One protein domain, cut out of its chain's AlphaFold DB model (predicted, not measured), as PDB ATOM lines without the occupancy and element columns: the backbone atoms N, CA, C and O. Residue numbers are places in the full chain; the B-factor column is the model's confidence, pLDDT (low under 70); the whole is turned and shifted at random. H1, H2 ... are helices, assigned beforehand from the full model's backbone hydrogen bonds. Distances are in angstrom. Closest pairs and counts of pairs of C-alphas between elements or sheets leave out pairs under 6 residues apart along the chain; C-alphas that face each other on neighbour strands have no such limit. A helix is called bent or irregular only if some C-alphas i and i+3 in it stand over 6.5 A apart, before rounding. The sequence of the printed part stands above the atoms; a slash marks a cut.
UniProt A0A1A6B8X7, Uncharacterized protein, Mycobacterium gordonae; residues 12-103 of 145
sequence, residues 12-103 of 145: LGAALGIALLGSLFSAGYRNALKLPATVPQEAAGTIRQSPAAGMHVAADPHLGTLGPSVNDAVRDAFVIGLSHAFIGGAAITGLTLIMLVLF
ATOM      1  N   LEU A  12     101.263 131.935 119.887       95.69
ATOM      2  CA  LEU A  12     102.099 130.730 119.853       95.69
ATOM      3  C   LEU A  12     102.048 130.048 118.487       95.69
ATOM      4  O   LEU A  12     103.089 129.699 117.937       95.69
ATOM      5  N   GLY A  13     100.850 129.880 117.925       93.38
ATOM      6  CA  GLY A  13     100.678 129.292 116.600       93.38
ATOM      7  C   GLY A  13     101.403 130.089 115.514       93.38
ATOM      8  O   GLY A  13     102.083 129.500 114.674       93.38
ATOM      9  N   ALA A  14     101.321 131.421 115.560       95.31
ATOM     10  CA  ALA A  14     102.029 132.292 114.627       95.31
ATOM     11  C   ALA A  14     103.554 132.176 114.778       95.31
ATOM     12  O   ALA A  14     104.250 131.995 113.779       95.31
ATOM     13  N   ALA A  15     104.074 132.216 116.009       97.19
ATOM     14  CA  ALA A  15     105.506 132.096 116.278       97.19
ATOM     15  C   ALA A  15     106.070 130.740 115.814       97.19
ATOM     16  O   ALA A  15     107.092 130.694 115.129       97.19
ATOM     17  N   LEU A  16     105.374 129.641 116.124       96.50
ATOM     18  CA  LEU A  16     105.747 128.296 115.676       96.50
ATOM     19  C   LEU A  16     105.691 128.170 114.151       96.50
ATOM     20  O   LEU A  16     106.605 127.605 113.552       96.50
ATOM     21  N   GLY A  17     104.658 128.726 113.515       96.19
ATOM     22  CA  GLY A  17     104.534 128.747 112.059       96.19
ATOM     23  C   GLY A  17     105.704 129.469 111.391       96.19
ATOM     24  O   GLY A  17     106.337 128.912 110.494       96.19
ATOM     25  N   ILE A  18     106.048 130.670 111.867       96.69
ATOM     26  CA  ILE A  18     107.193 131.443 111.363       96.69
ATOM     27  C   ILE A  18     108.497 130.654 111.542       96.69
ATOM     28  O   ILE A  18     109.288 130.559 110.603       96.69
ATOM     29  N   ALA A  19     108.710 130.051 112.715       97.75
ATOM     30  CA  ALA A  19     109.919 129.287 113.006       97.75
ATOM     31  C   ALA A  19     110.064 128.051 112.105       97.75
ATOM     32  O   ALA A  19     111.142 127.809 111.555       97.75
ATOM     33  N   LEU A  20     108.988 127.283 111.916       97.44
ATOM     34  CA  LEU A  20     108.991 126.089 111.070       97.44
ATOM     35  C   LEU A  20     109.219 126.439 109.598       97.44
ATOM     36  O   LEU A  20     110.086 125.846 108.955       97.44
ATOM     37  N   LEU A  21     108.489 127.427 109.073       98.00
ATOM     38  CA  LEU A  21     108.640 127.860 107.683       98.00
ATOM     39  C   LEU A  21     110.026 128.459 107.429       98.00
ATOM     40  O   LEU A  21     110.655 128.127 106.426       98.00
ATOM     41  N   GLY A  22     110.540 129.272 108.356       97.50
ATOM     42  CA  GLY A  22     111.895 129.820 108.285       97.50
ATOM     43  C   GLY A  22     112.975 128.737 108.335       97.50
ATOM     44  O   GLY A  22     113.953 128.803 107.592       97.50
ATOM     45  N   SER A  23     112.776 127.697 109.150       97.75
ATOM     46  CA  SER A  23     113.684 126.544 109.213       97.75
ATOM     47  C   SER A  23     113.695 125.765 107.901       97.75
ATOM     48  O   SER A  23     114.765 125.447 107.382       97.75
ATOM     49  N   LEU A  24     112.516 125.504 107.329       98.12
ATOM     50  CA  LEU A  24     112.383 124.777 106.068       98.12
ATOM     51  C   LEU A  24     112.961 125.573 104.891       98.12
ATOM     52  O   LEU A  24     113.683 125.016 104.065       98.12
ATOM     53  N   PHE A  25     112.723 126.886 104.875       98.50
ATOM     54  CA  PHE A  25     113.354 127.815 103.946       98.50
ATOM     55  C   PHE A  25     114.881 127.768 104.046       98.50
ATOM     56  O   PHE A  25     115.561 127.560 103.043       98.50
ATOM     57  N   SER A  26     115.426 127.927 105.256       97.75
ATOM     58  CA  SER A  26     116.872 127.982 105.497       97.75
ATOM     59  C   SER A  26     117.566 126.673 105.114       97.75
ATOM     60  O   SER A  26     118.593 126.686 104.434       97.75
ATOM     61  N   ALA A  27     116.976 125.531 105.479       97.69
ATOM     62  CA  ALA A  27     117.473 124.217 105.083       97.69
ATOM     63  C   ALA A  27     117.417 124.024 103.559       97.69
ATOM     64  O   ALA A  27     118.398 123.589 102.955       97.69
ATOM     65  N   GLY A  28     116.298 124.393 102.927       97.88
ATOM     66  CA  GLY A  28     116.136 124.321 101.476       97.88
ATOM     67  C   GLY A  28     117.146 125.188 100.725       97.88
ATOM     68  O   GLY A  28     117.797 124.692  99.811       97.88
ATOM     69  N   TYR A  29     117.345 126.433 101.164       98.56
ATOM     70  CA  TYR A  29     118.349 127.343 100.614       98.56
ATOM     71  C   TYR A  29     119.757 126.746 100.697       98.56
ATOM     72  O   TYR A  29     120.442 126.619  99.685       98.56
ATOM     73  N   ARG A  30     120.187 126.315 101.891       97.44
ATOM     74  CA  ARG A  30     121.542 125.775 102.105       97.44
ATOM     75  C   ARG A  30     121.816 124.517 101.283       97.44
ATOM     76  O   ARG A  30     122.932 124.363 100.793       97.44
ATOM     77  N   ASN A  31     120.816 123.649 101.129       97.62
ATOM     78  CA  ASN A  31     120.931 122.416 100.349       97.62
ATOM     79  C   ASN A  31     120.934 122.672  98.837       97.62
ATOM     80  O   ASN A  31     121.605 121.959  98.094       97.62
ATOM     81  N   ALA A  32     120.178 123.669  98.375       97.81
ATOM     82  CA  ALA A  32     120.079 124.014  96.960       97.81
ATOM     83  C   ALA A  32     121.247 124.877  96.463       97.81
ATOM     84  O   ALA A  32     121.516 124.909  95.264       97.81
ATOM     85  N   LEU A  33     121.943 125.565  97.370       98.19
ATOM     86  CA  LEU A  33     123.029 126.474  97.032       98.19
ATOM     87  C   LEU A  33     124.242 125.732  96.453       98.19
ATOM     88  O   LEU A  33     125.003 125.067  97.167       98.19
ATOM     89  N   LYS A  34     124.456 125.920  95.148       97.00
ATOM     90  CA  LYS A  34     125.576 125.367  94.382       97.00
ATOM     91  C   LYS A  34     126.464 126.499  93.879       97.00
ATOM     92  O   LYS A  34     126.141 127.154  92.896       97.00
ATOM     93  N   LEU A  35     127.575 126.727  94.573       96.31
ATOM     94  CA  LEU A  35     128.544 127.759  94.209       96.31
ATOM     95  C   LEU A  35     129.638 127.199  93.289       96.31
ATOM     96  O   LEU A  35     130.003 126.027  93.439       96.31
ATOM     97  N   PRO A  36     130.204 128.021  92.386       93.19
ATOM     98  CA  PRO A  36     131.409 127.662  91.648       93.19
ATOM     99  C   PRO A  36     132.559 127.299  92.596       93.19
ATOM    100  O   PRO A  36     132.767 127.961  93.613       93.19
ATOM    101  N   ALA A  37     133.346 126.279  92.243       92.69
ATOM    102  CA  ALA A  37     134.474 125.819  93.062       92.69
ATOM    103  C   ALA A  37     135.585 126.874  93.231       92.69
ATOM    104  O   ALA A  37     136.397 126.778  94.144       92.69
ATOM    105  N   THR A  38     135.616 127.876  92.354       93.56
ATOM    106  CA  THR A  38     136.554 129.003  92.377       93.56
ATOM    107  C   THR A  38     136.172 130.103  93.369       93.56
ATOM    108  O   THR A  38     136.962 131.021  93.572       93.56
ATOM    109  N   VAL A  39     134.985 130.044  93.988       95.06
ATOM    110  CA  VAL A  39     134.580 131.015  95.016       95.06
ATOM    111  C   VAL A  39     135.432 130.812  96.278       95.06
ATOM    112  O   VAL A  39     135.480 129.691  96.792       95.06
ATOM    113  N   PRO A  40     136.065 131.870  96.824       93.75
ATOM    114  CA  PRO A  40     136.828 131.780  98.067       93.75
ATOM    115  C   PRO A  40     135.996 131.208  99.222       93.75
ATOM    116  O   PRO A  40     134.819 131.535  99.374       93.75
ATOM    117  N   GLN A  41     136.611 130.383 100.072       93.12
ATOM    118  CA  GLN A  41     135.893 129.678 101.142       93.12
ATOM    119  C   GLN A  41     135.230 130.630 102.149       93.12
ATOM    120  O   GLN A  41     134.132 130.345 102.627       93.12
ATOM    121  N   GLU A  42     135.859 131.770 102.434       92.62
ATOM    122  CA  GLU A  42     135.302 132.811 103.301       92.62
ATOM    123  C   GLU A  42     134.020 133.411 102.703       92.62
ATOM    124  O   GLU A  42     132.974 133.421 103.354       92.62
ATOM    125  N   ALA A  43     134.057 133.787 101.419       94.56
ATOM    126  CA  ALA A  43     132.884 134.252 100.685       94.56
ATOM    127  C   ALA A  43     131.786 133.176 100.646       94.56
ATOM    128  O   ALA A  43     130.626 133.459 100.940       94.56
ATOM    129  N   ALA A  44     132.143 131.918 100.364       95.94
ATOM    130  CA  ALA A  44     131.205 130.796 100.372       95.94
ATOM    131  C   ALA A  44     130.552 130.576 101.748       95.94
ATOM    132  O   ALA A  44     129.367 130.239 101.820       95.94
ATOM    133  N   GLY A  45     131.303 130.778 102.835       95.94
ATOM    134  CA  GLY A  45     130.791 130.756 104.202       95.94
ATOM    135  C   GLY A  45     129.721 131.824 104.417       95.94
ATOM    136  O   GLY A  45     128.607 131.498 104.826       95.94
ATOM    137  N   THR A  46     130.021 133.070 104.051       96.19
ATOM    138  CA  THR A  46     129.095 134.210 104.144       96.19
ATOM    139  C   THR A  46     127.839 134.005 103.294       96.19
ATOM    140  O   THR A  46     126.723 134.186 103.782       96.19
ATOM    141  N   ILE A  47     127.979 133.525 102.052       97.50
ATOM    142  CA  ILE A  47     126.839 133.260 101.158       97.50
ATOM    143  C   ILE A  47     125.888 132.202 101.755       97.50
ATOM    144  O   ILE A  47     124.666 132.306 101.626       97.50
ATOM    145  N   ARG A  48     126.413 131.186 102.456       96.75
ATOM    146  CA  ARG A  48     125.597 130.138 103.106       96.75
ATOM    147  C   ARG A  48     124.818 130.626 104.327       96.75
ATOM    148  O   ARG A  48     123.841 129.976 104.709       96.75
ATOM    149  N   GLN A  49     125.231 131.727 104.955       95.38
ATOM    150  CA  GLN A  49     124.564 132.248 106.151       95.38
ATOM    151  C   GLN A  49     123.157 132.748 105.830       95.38
ATOM    152  O   GLN A  49     122.216 132.436 106.562       95.38
ATOM    153  N   SER A  50     123.005 133.489 104.729       95.94
ATOM    154  CA  SER A  50     121.704 133.951 104.252       95.94
ATOM    155  C   SER A  50     121.737 134.342 102.767       95.94
ATOM    156  O   SER A  50     122.784 134.760 102.269       95.94
ATOM    157  N   PRO A  51     120.586 134.308 102.074       96.88
ATOM    158  CA  PRO A  51     120.469 134.831 100.714       96.88
ATOM    159  C   PRO A  51     120.828 136.316 100.611       96.88
ATOM    160  O   PRO A  51     121.447 136.729  99.640       96.88
ATOM    161  N   ALA A  52     120.478 137.122 101.620       96.88
ATOM    162  CA  ALA A  52     120.793 138.549 101.635       96.88
ATOM    163  C   ALA A  52     122.311 138.792 101.658       96.88
ATOM    164  O   ALA A  52     122.822 139.578 100.863       96.88
ATOM    165  N   ALA A  53     123.033 138.063 102.513       96.38
ATOM    166  CA  ALA A  53     124.493 138.084 102.530       96.38
ATOM    167  C   ALA A  53     125.075 137.571 101.204       96.38
ATOM    168  O   ALA A  53     126.022 138.149 100.685       96.38
ATOM    169  N   GLY A  54     124.466 136.537 100.616       96.69
ATOM    170  CA  GLY A  54     124.852 136.017  99.307       96.69
ATOM    171  C   GLY A  54     124.753 137.045  98.181       96.69
ATOM    172  O   GLY A  54     125.703 137.214  97.427       96.69
ATOM    173  N   MET A  55     123.637 137.772  98.111       97.31
ATOM    174  CA  MET A  55     123.434 138.864  97.152       97.31
ATOM    175  C   MET A  55     124.431 140.007  97.374       97.31
ATOM    176  O   MET A  55     124.930 140.581  96.411       97.31
ATOM    177  N   HIS A  56     124.737 140.329  98.635       97.44
ATOM    178  CA  HIS A  56     125.722 141.358  98.965       97.44
ATOM    179  C   HIS A  56     127.126 140.970  98.489       97.44
ATOM    180  O   HIS A  56     127.776 141.756  97.811       97.44
ATOM    181  N   VAL A  57     127.550 139.733  98.765       96.81
ATOM    182  CA  VAL A  57     128.826 139.184  98.284       96.81
ATOM    183  C   VAL A  57     128.862 139.130  96.755       96.81
ATOM    184  O   VAL A  57     129.873 139.471  96.156       96.81
ATOM    185  N   ALA A  58     127.760 138.749  96.103       96.56
ATOM    186  CA  ALA A  58     127.673 138.706  94.644       96.56
ATOM    187  C   ALA A  58     127.838 140.085  93.980       96.56
ATOM    188  O   ALA A  58     128.312 140.167  92.848       96.56
ATOM    189  N   ALA A  59     127.439 141.151  94.678       96.44
ATOM    190  CA  ALA A  59     127.571 142.533  94.226       96.44
ATOM    191  C   ALA A  59     128.937 143.160  94.567       96.44
ATOM    192  O   ALA A  59     129.204 144.280  94.133       96.44
ATOM    193  N   ASP A  60     129.786 142.471  95.334       95.44
ATOM    194  CA  ASP A  60     131.107 142.964  95.711       95.44
ATOM    195  C   ASP A  60     132.039 143.002  94.479       95.44
ATOM    196  O   ASP A  60     132.288 141.959  93.859       95.44
ATOM    197  N   PRO A  61     132.603 144.172  94.117       92.94
ATOM    198  CA  PRO A  61     133.558 144.288  93.017       92.94
ATOM    199  C   PRO A  61     134.782 143.370  93.151       92.94
ATOM    200  O   PRO A  61     135.348 142.964  92.135       92.94
ATOM    201  N   HIS A  62     135.186 143.010  94.374       92.50
ATOM    202  CA  HIS A  62     136.318 142.112  94.620       92.50
ATOM    203  C   HIS A  62     136.063 140.675  94.160       92.50
ATOM    204  O   HIS A  62     137.012 139.940  93.883       92.50
ATOM    205  N   LEU A  63     134.796 140.276  94.031       92.12
ATOM    206  CA  LEU A  63     134.416 138.967  93.510       92.12
ATOM    207  C   LEU A  63     134.553 138.890  91.974       92.12
ATOM    208  O   LEU A  63     134.633 137.800  91.399       92.12
ATOM    209  N   GLY A  64     134.619 140.047  91.306       92.62
ATOM    210  CA  GLY A  64     134.915 140.174  89.883       92.62
ATOM    211  C   GLY A  64     133.946 139.394  88.993       92.62
ATOM    212  O   GLY A  64     132.726 139.505  89.109       92.62
ATOM    213  N   THR A  65     134.488 138.578  88.089       94.56
ATOM    214  CA  THR A  65     133.704 137.823  87.097       94.56
ATOM    215  C   THR A  65     132.822 136.727  87.702       94.56
ATOM    216  O   THR A  65     131.918 136.241  87.025       94.56
ATOM    217  N   LEU A  66     133.046 136.345  88.965       95.88
ATOM    218  CA  LEU A  66     132.224 135.349  89.656       95.88
ATOM    219  C   LEU A  66     130.888 135.927  90.149       95.88
ATOM    220  O   LEU A  66     129.945 135.157  90.334       95.88
ATOM    221  N   GLY A  67     130.778 137.251  90.311       96.06
ATOM    222  CA  GLY A  67     129.591 137.934  90.842       96.06
ATOM    223  C   GLY A  67     128.265 137.480  90.219       96.06
ATOM    224  O   GLY A  67     127.406 136.985  90.951       96.06
ATOM    225  N   PRO A  68     128.101 137.532  88.881       96.81
ATOM    226  CA  PRO A  68     126.877 137.081  88.218       96.81
ATOM    227  C   PRO A  68     126.529 135.615  88.511       96.81
ATOM    228  O   PRO A  68     125.397 135.309  88.869       96.81
ATOM    229  N   SER A  69     127.517 134.713  88.457       96.56
ATOM    230  CA  SER A  69     127.292 133.285  88.725       96.56
ATOM    231  C   SER A  69     126.889 133.003  90.176       96.56
ATOM    232  O   SER A  69     126.076 132.118  90.441       96.56
ATOM    233  N   VAL A  70     127.425 133.777  91.127       97.44
ATOM    234  CA  VAL A  70     127.042 133.687  92.539       97.44
ATOM    235  C   VAL A  70     125.642 134.256  92.750       97.44
ATOM    236  O   VAL A  70     124.847 133.640  93.454       97.44
ATOM    237  N   ASN A  71     125.314 135.383  92.116       97.88
ATOM    238  CA  ASN A  71     123.979 135.974  92.164       97.88
ATOM    239  C   ASN A  71     122.905 134.992  91.667       97.88
ATOM    240  O   ASN A  71     121.893 134.800  92.342       97.88
ATOM    241  N   ASP A  72     123.149 134.331  90.535       98.06
ATOM    242  CA  ASP A  72     122.219 133.352  89.966       98.06
ATOM    243  C   ASP A  72     122.055 132.139  90.892       98.06
ATOM    244  O   ASP A  72     120.931 131.769  91.239       98.06
ATOM    245  N   ALA A  73     123.161 131.591  91.408       98.00
ATOM    246  CA  ALA A  73     123.124 130.484  92.363       98.00
ATOM    247  C   ALA A  73     122.343 130.825  93.646       98.00
ATOM    248  O   ALA A  73     121.600 129.990  94.170       98.00
ATOM    249  N   VAL A  74     122.497 132.048  94.163       98.31
ATOM    250  CA  VAL A  74     121.770 132.531  95.346       98.31
ATOM    251  C   VAL A  74     120.281 132.695  95.047       98.31
ATOM    252  O   VAL A  74     119.455 132.285  95.866       98.31
ATOM    253  N   ARG A  75     119.923 133.253  93.885       98.31
ATOM    254  CA  ARG A  75     118.527 133.402  93.445       98.31
ATOM    255  C   ARG A  75     117.828 132.056  93.300       98.31
ATOM    256  O   ARG A  75     116.738 131.885  93.846       98.31
ATOM    257  N   ASP A  76     118.460 131.104  92.629       98.31
ATOM    258  CA  ASP A  76     117.893 129.770  92.428       98.31
ATOM    259  C   ASP A  76     117.694 129.053  93.765       98.31
ATOM    260  O   ASP A  76     116.607 128.551  94.065       98.31
ATOM    261  N   ALA A  77     118.713 129.079  94.627       98.44
ATOM    262  CA  ALA A  77     118.628 128.495  95.959       98.44
ATOM    263  C   ALA A  77     117.549 129.166  96.823       98.44
ATOM    264  O   ALA A  77     116.852 128.484  97.579       98.44
ATOM    265  N   PHE A  78     117.381 130.487  96.712       98.44
ATOM    266  CA  PHE A  78     116.330 131.230  97.404       98.44
ATOM    267  C   PHE A  78     114.941 130.750  96.978       98.44
ATOM    268  O   PHE A  78     114.109 130.444  97.834       98.44
ATOM    269  N   VAL A  79     114.695 130.639  95.670       98.50
ATOM    270  CA  VAL A  79     113.402 130.190  95.132       98.50
ATOM    271  C   VAL A  79     113.108 128.746  95.538       98.50
ATOM    272  O   VAL A  79     111.979 128.438  95.925       98.50
ATOM    273  N   ILE A  80     114.112 127.865  95.525       98.25
ATOM    274  CA  ILE A  80     113.962 126.474  95.978       98.25
ATOM    275  C   ILE A  80     113.649 126.420  97.478       98.25
ATOM    276  O   ILE A  80     112.699 125.748  97.884       98.25
ATOM    277  N   GLY A  81     114.392 127.163  98.304       98.06
ATOM    278  CA  GLY A  81     114.121 127.266  99.738       98.06
ATOM    279  C   GLY A  81     112.702 127.757 100.022       98.06
ATOM    280  O   GLY A  81     111.986 127.173 100.838       98.06
ATOM    281  N   LEU A  82     112.256 128.785  99.300       98.31
ATOM    282  CA  LEU A  82     110.910 129.340  99.435       98.31
ATOM    283  C   LEU A  82     109.830 128.336  99.013       98.31
ATOM    284  O   LEU A  82     108.821 128.184  99.700       98.31
ATOM    285  N   SER A  83     110.076 127.597  97.934       98.31
ATOM    286  CA  SER A  83     109.182 126.539  97.463       98.31
ATOM    287  C   SER A  83     109.035 125.427  98.501       98.31
ATOM    288  O   SER A  83     107.915 125.021  98.803       98.31
ATOM    289  N   HIS A  84     110.136 124.979  99.119       97.75
ATOM    290  CA  HIS A  84     110.077 124.005 100.211       97.75
ATOM    291  C   HIS A  84     109.256 124.521 101.392       97.75
ATOM    292  O   HIS A  84     108.403 123.788 101.891       97.75
ATOM    293  N   ALA A  85     109.459 125.776 101.807       98.00
ATOM    294  CA  ALA A  85     108.676 126.384 102.878       98.00
ATOM    295  C   ALA A  85     107.169 126.351 102.568       98.00
ATOM    296  O   ALA A  85     106.381 125.893 103.397       98.00
ATOM    297  N   PHE A  86     106.765 126.754 101.360       98.25
ATOM    298  CA  PHE A  86     105.356 126.740 100.967       98.25
ATOM    299  C   PHE A  86     104.768 125.338 100.847       98.25
ATOM    300  O   PHE A  86     103.664 125.110 101.341       98.25
ATOM    301  N   ILE A  87     105.493 124.388 100.254       98.31
ATOM    302  CA  ILE A  87     105.047 122.991 100.161       98.31
ATOM    303  C   ILE A  87     104.877 122.399 101.564       98.31
ATOM    304  O   ILE A  87     103.857 121.773 101.843       98.31
ATOM    305  N   GLY A  88     105.825 122.642 102.473       97.81
ATOM    306  CA  GLY A  88     105.722 122.198 103.862       97.81
ATOM    307  C   GLY A  88     104.535 122.823 104.595       97.81
ATOM    308  O   GLY A  88     103.770 122.110 105.242       97.81
ATOM    309  N   GLY A  89     104.319 124.133 104.445       97.44
ATOM    310  CA  GLY A  89     103.154 124.820 105.011       97.44
ATOM    311  C   GLY A  89     101.822 124.292 104.464       97.44
ATOM    312  O   GLY A  89     100.881 124.055 105.227       97.44
ATOM    313  N   ALA A  90     101.753 124.045 103.154       98.12
ATOM    314  CA  ALA A  90     100.594 123.439 102.508       98.12
ATOM    315  C   ALA A  90     100.345 122.012 103.016       98.12
ATOM    316  O   ALA A  90      99.203 121.671 103.323       98.12
ATOM    317  N   ALA A  91     101.395 121.203 103.183       98.12
ATOM    318  CA  ALA A  91     101.293 119.850 103.724       98.12
ATOM    319  C   ALA A  91     100.771 119.849 105.170       98.12
ATOM    320  O   ALA A  91      99.837 119.112 105.478       98.12
ATOM    321  N   ILE A  92     101.306 120.713 106.042       97.06
ATOM    322  CA  ILE A  92     100.842 120.853 107.435       97.06
ATOM    323  C   ILE A  92      99.364 121.266 107.474       97.06
ATOM    324  O   ILE A  92      98.562 120.683 108.209       97.06
ATOM    325  N   THR A  93      98.982 122.244 106.651       96.44
ATOM    326  CA  THR A  93      97.592 122.715 106.552       96.44
ATOM    327  C   THR A  93      96.666 121.608 106.045       96.44
ATOM    328  O   THR A  93      95.615 121.363 106.635       96.44
ATOM    329  N   GLY A  94      97.072 120.894 104.993       97.81
ATOM    330  CA  GLY A  94      96.326 119.772 104.429       97.81
ATOM    331  C   GLY A  94      96.132 118.637 105.433       97.81
ATOM    332  O   GLY A  94      95.009 118.177 105.619       97.81
ATOM    333  N   LEU A  95      97.188 118.241 106.151       97.31
ATOM    334  CA  LEU A  95      97.117 117.234 107.218       97.31
ATOM    335  C   LEU A  95      96.164 117.656 108.340       97.31
ATOM    336  O   LEU A  95      95.358 116.849 108.802       97.31
ATOM    337  N   THR A  96      96.208 118.929 108.740       94.50
ATOM    338  CA  THR A  96      95.301 119.478 109.759       94.50
ATOM    339  C   THR A  96      93.846 119.393 109.298       94.50
ATOM    340  O   THR A  96      92.980 118.958 110.055       94.50
ATOM    341  N   LEU A  97      93.562 119.748 108.040       95.88
ATOM    342  CA  LEU A  97      92.221 119.631 107.466       95.88
ATOM    343  C   LEU A  97      91.750 118.175 107.392       95.88
ATOM    344  O   LEU A  97      90.629 117.885 107.804       95.88
ATOM    345  N   ILE A  98      92.602 117.258 106.924       96.88
ATOM    346  CA  ILE A  98      92.295 115.821 106.870       96.88
ATOM    347  C   ILE A  98      91.953 115.302 108.269       96.88
ATOM    348  O   ILE A  98      90.935 114.633 108.443       96.88
ATOM    349  N   MET A  99      92.745 115.660 109.282       96.00
ATOM    350  CA  MET A  99      92.491 115.264 110.666       96.00
ATOM    351  C   MET A  99      91.142 115.794 111.170       96.00
ATOM    352  O   MET A  99      90.383 115.046 111.778       96.00
ATOM    353  N   LEU A 100      90.803 117.055 110.887       93.81
ATOM    354  CA  LEU A 100      89.524 117.644 111.300       93.81
ATOM    355  C   LEU A 100      88.312 116.994 110.617       93.81
ATOM    356  O   LEU A 100      87.243 116.916 111.222       93.81
ATOM    357  N   VAL A 101      88.468 116.536 109.371       94.38
ATOM    358  CA  VAL A 101      87.410 115.846 108.617       94.38
ATOM    359  C   VAL A 101      87.229 114.408 109.104       94.38
ATOM    360  O   VAL A 101      86.094 113.970 109.282       94.38
ATOM    361  N   LEU A 102      88.324 113.680 109.344       96.00
ATOM    362  CA  LEU A 102      88.282 112.287 109.803       96.00
ATOM    363  C   LEU A 102      87.914 112.157 111.290       96.00
ATOM    364  O   LEU A 102      87.330 111.151 111.685       96.00
ATOM    365  N   PHE A 103      88.211 113.173 112.108       94.31
ATOM    366  CA  PHE A 103      87.940 113.195 113.550       94.31
ATOM    367  C   PHE A 103      87.098 114.423 113.954       94.31
ATOM    368  O   PHE A 103      87.597 115.340 114.617       94.31
TER     369      PHE A 103
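Overview. This is residues 12 to 103 of the 145 residues of an uncharacterized protein of Mycobacterium gordonae (UniProt A0A1A6B8X7). One very long helix, H4, makes the longest axis of the model; H1 meets it at a slant beside residues 76 to 89, and the short helical hairpin of H2 and H3 lies beside its earlier part, with H3 packed on residues 63 to 78. The end of the long helix sticks out past these partners as an arm, residues 93 to 103, of which 93 to 102 belong to H4. The printed part has 92 residues with four named helices, in the order H1, H2, H3, H4, and no named strand; the class is all helix. The whole is loose, with a radius of gyration of the C-alphas of 16.9 A, and its C-alphas span 59 by 21 by 17 A, a rod in outline.

Along the chain. H1, residues 12 to 32, begins at C-alpha 12 at (102.099, 130.730, 119.853) and is 29.9 A long from first to last C-alpha. H2, residues 41 to 49, is 12.7 A long, and H3, residues 51 to 58, is 10.2 A long. H4, residues 61 to 102, runs 57.9 A from C-alpha 61 at (133.558, 144.288, 93.017) to C-alpha 102 at (88.282, 112.287, 109.803). H4 is irregular, with C-alphas 62 and 65 9.0 A apart, and has a kink of 71 degrees near residue 68.

Arrangement. H1 touches H4, which meets it with residues 76 to 89 alone; the closest C-alphas, those of Gly 28 and Gly 81, are 4.0 A apart. These two helices run opposite ways at a steep tilt of 44 degrees. H1 and H2 are close but not clearly touching, the closest C-alphas being those of Arg 30 and Arg 48, 6.0 A apart. H2 and H3 touch and form a hairpin, opposite ways at a shallow tilt of 30 degrees, with the closest C-alphas, those of Ile 47 and Gly 54, 3.9 A apart. H3 and H4 form a second hairpin, opposite ways at a shallow tilt of 13 degrees. H4 touches H3 with residues 63 to 78 alone, and the closest C-alphas, those of Ala 58 and Gly 67, are 4.3 A apart. In H1, H2 and H3 every O i to N i+4 pair is within hydrogen-bond range, and in H4 33 of 38 are.

Size, cuts and confidence. The C-alphas of His 62 and Phe 103, the two farthest apart, are 59.5 A apart. Without the stretch that stands free, the body of 81 residues spans 44 by 19 by 17 A. The links H2 to H3 and H3 to H4 are tight, and the link H1 to H2, of 8 residues, is short. The printed part has no cut, its mean pLDDT is 96.5, and no printed residue is under 70.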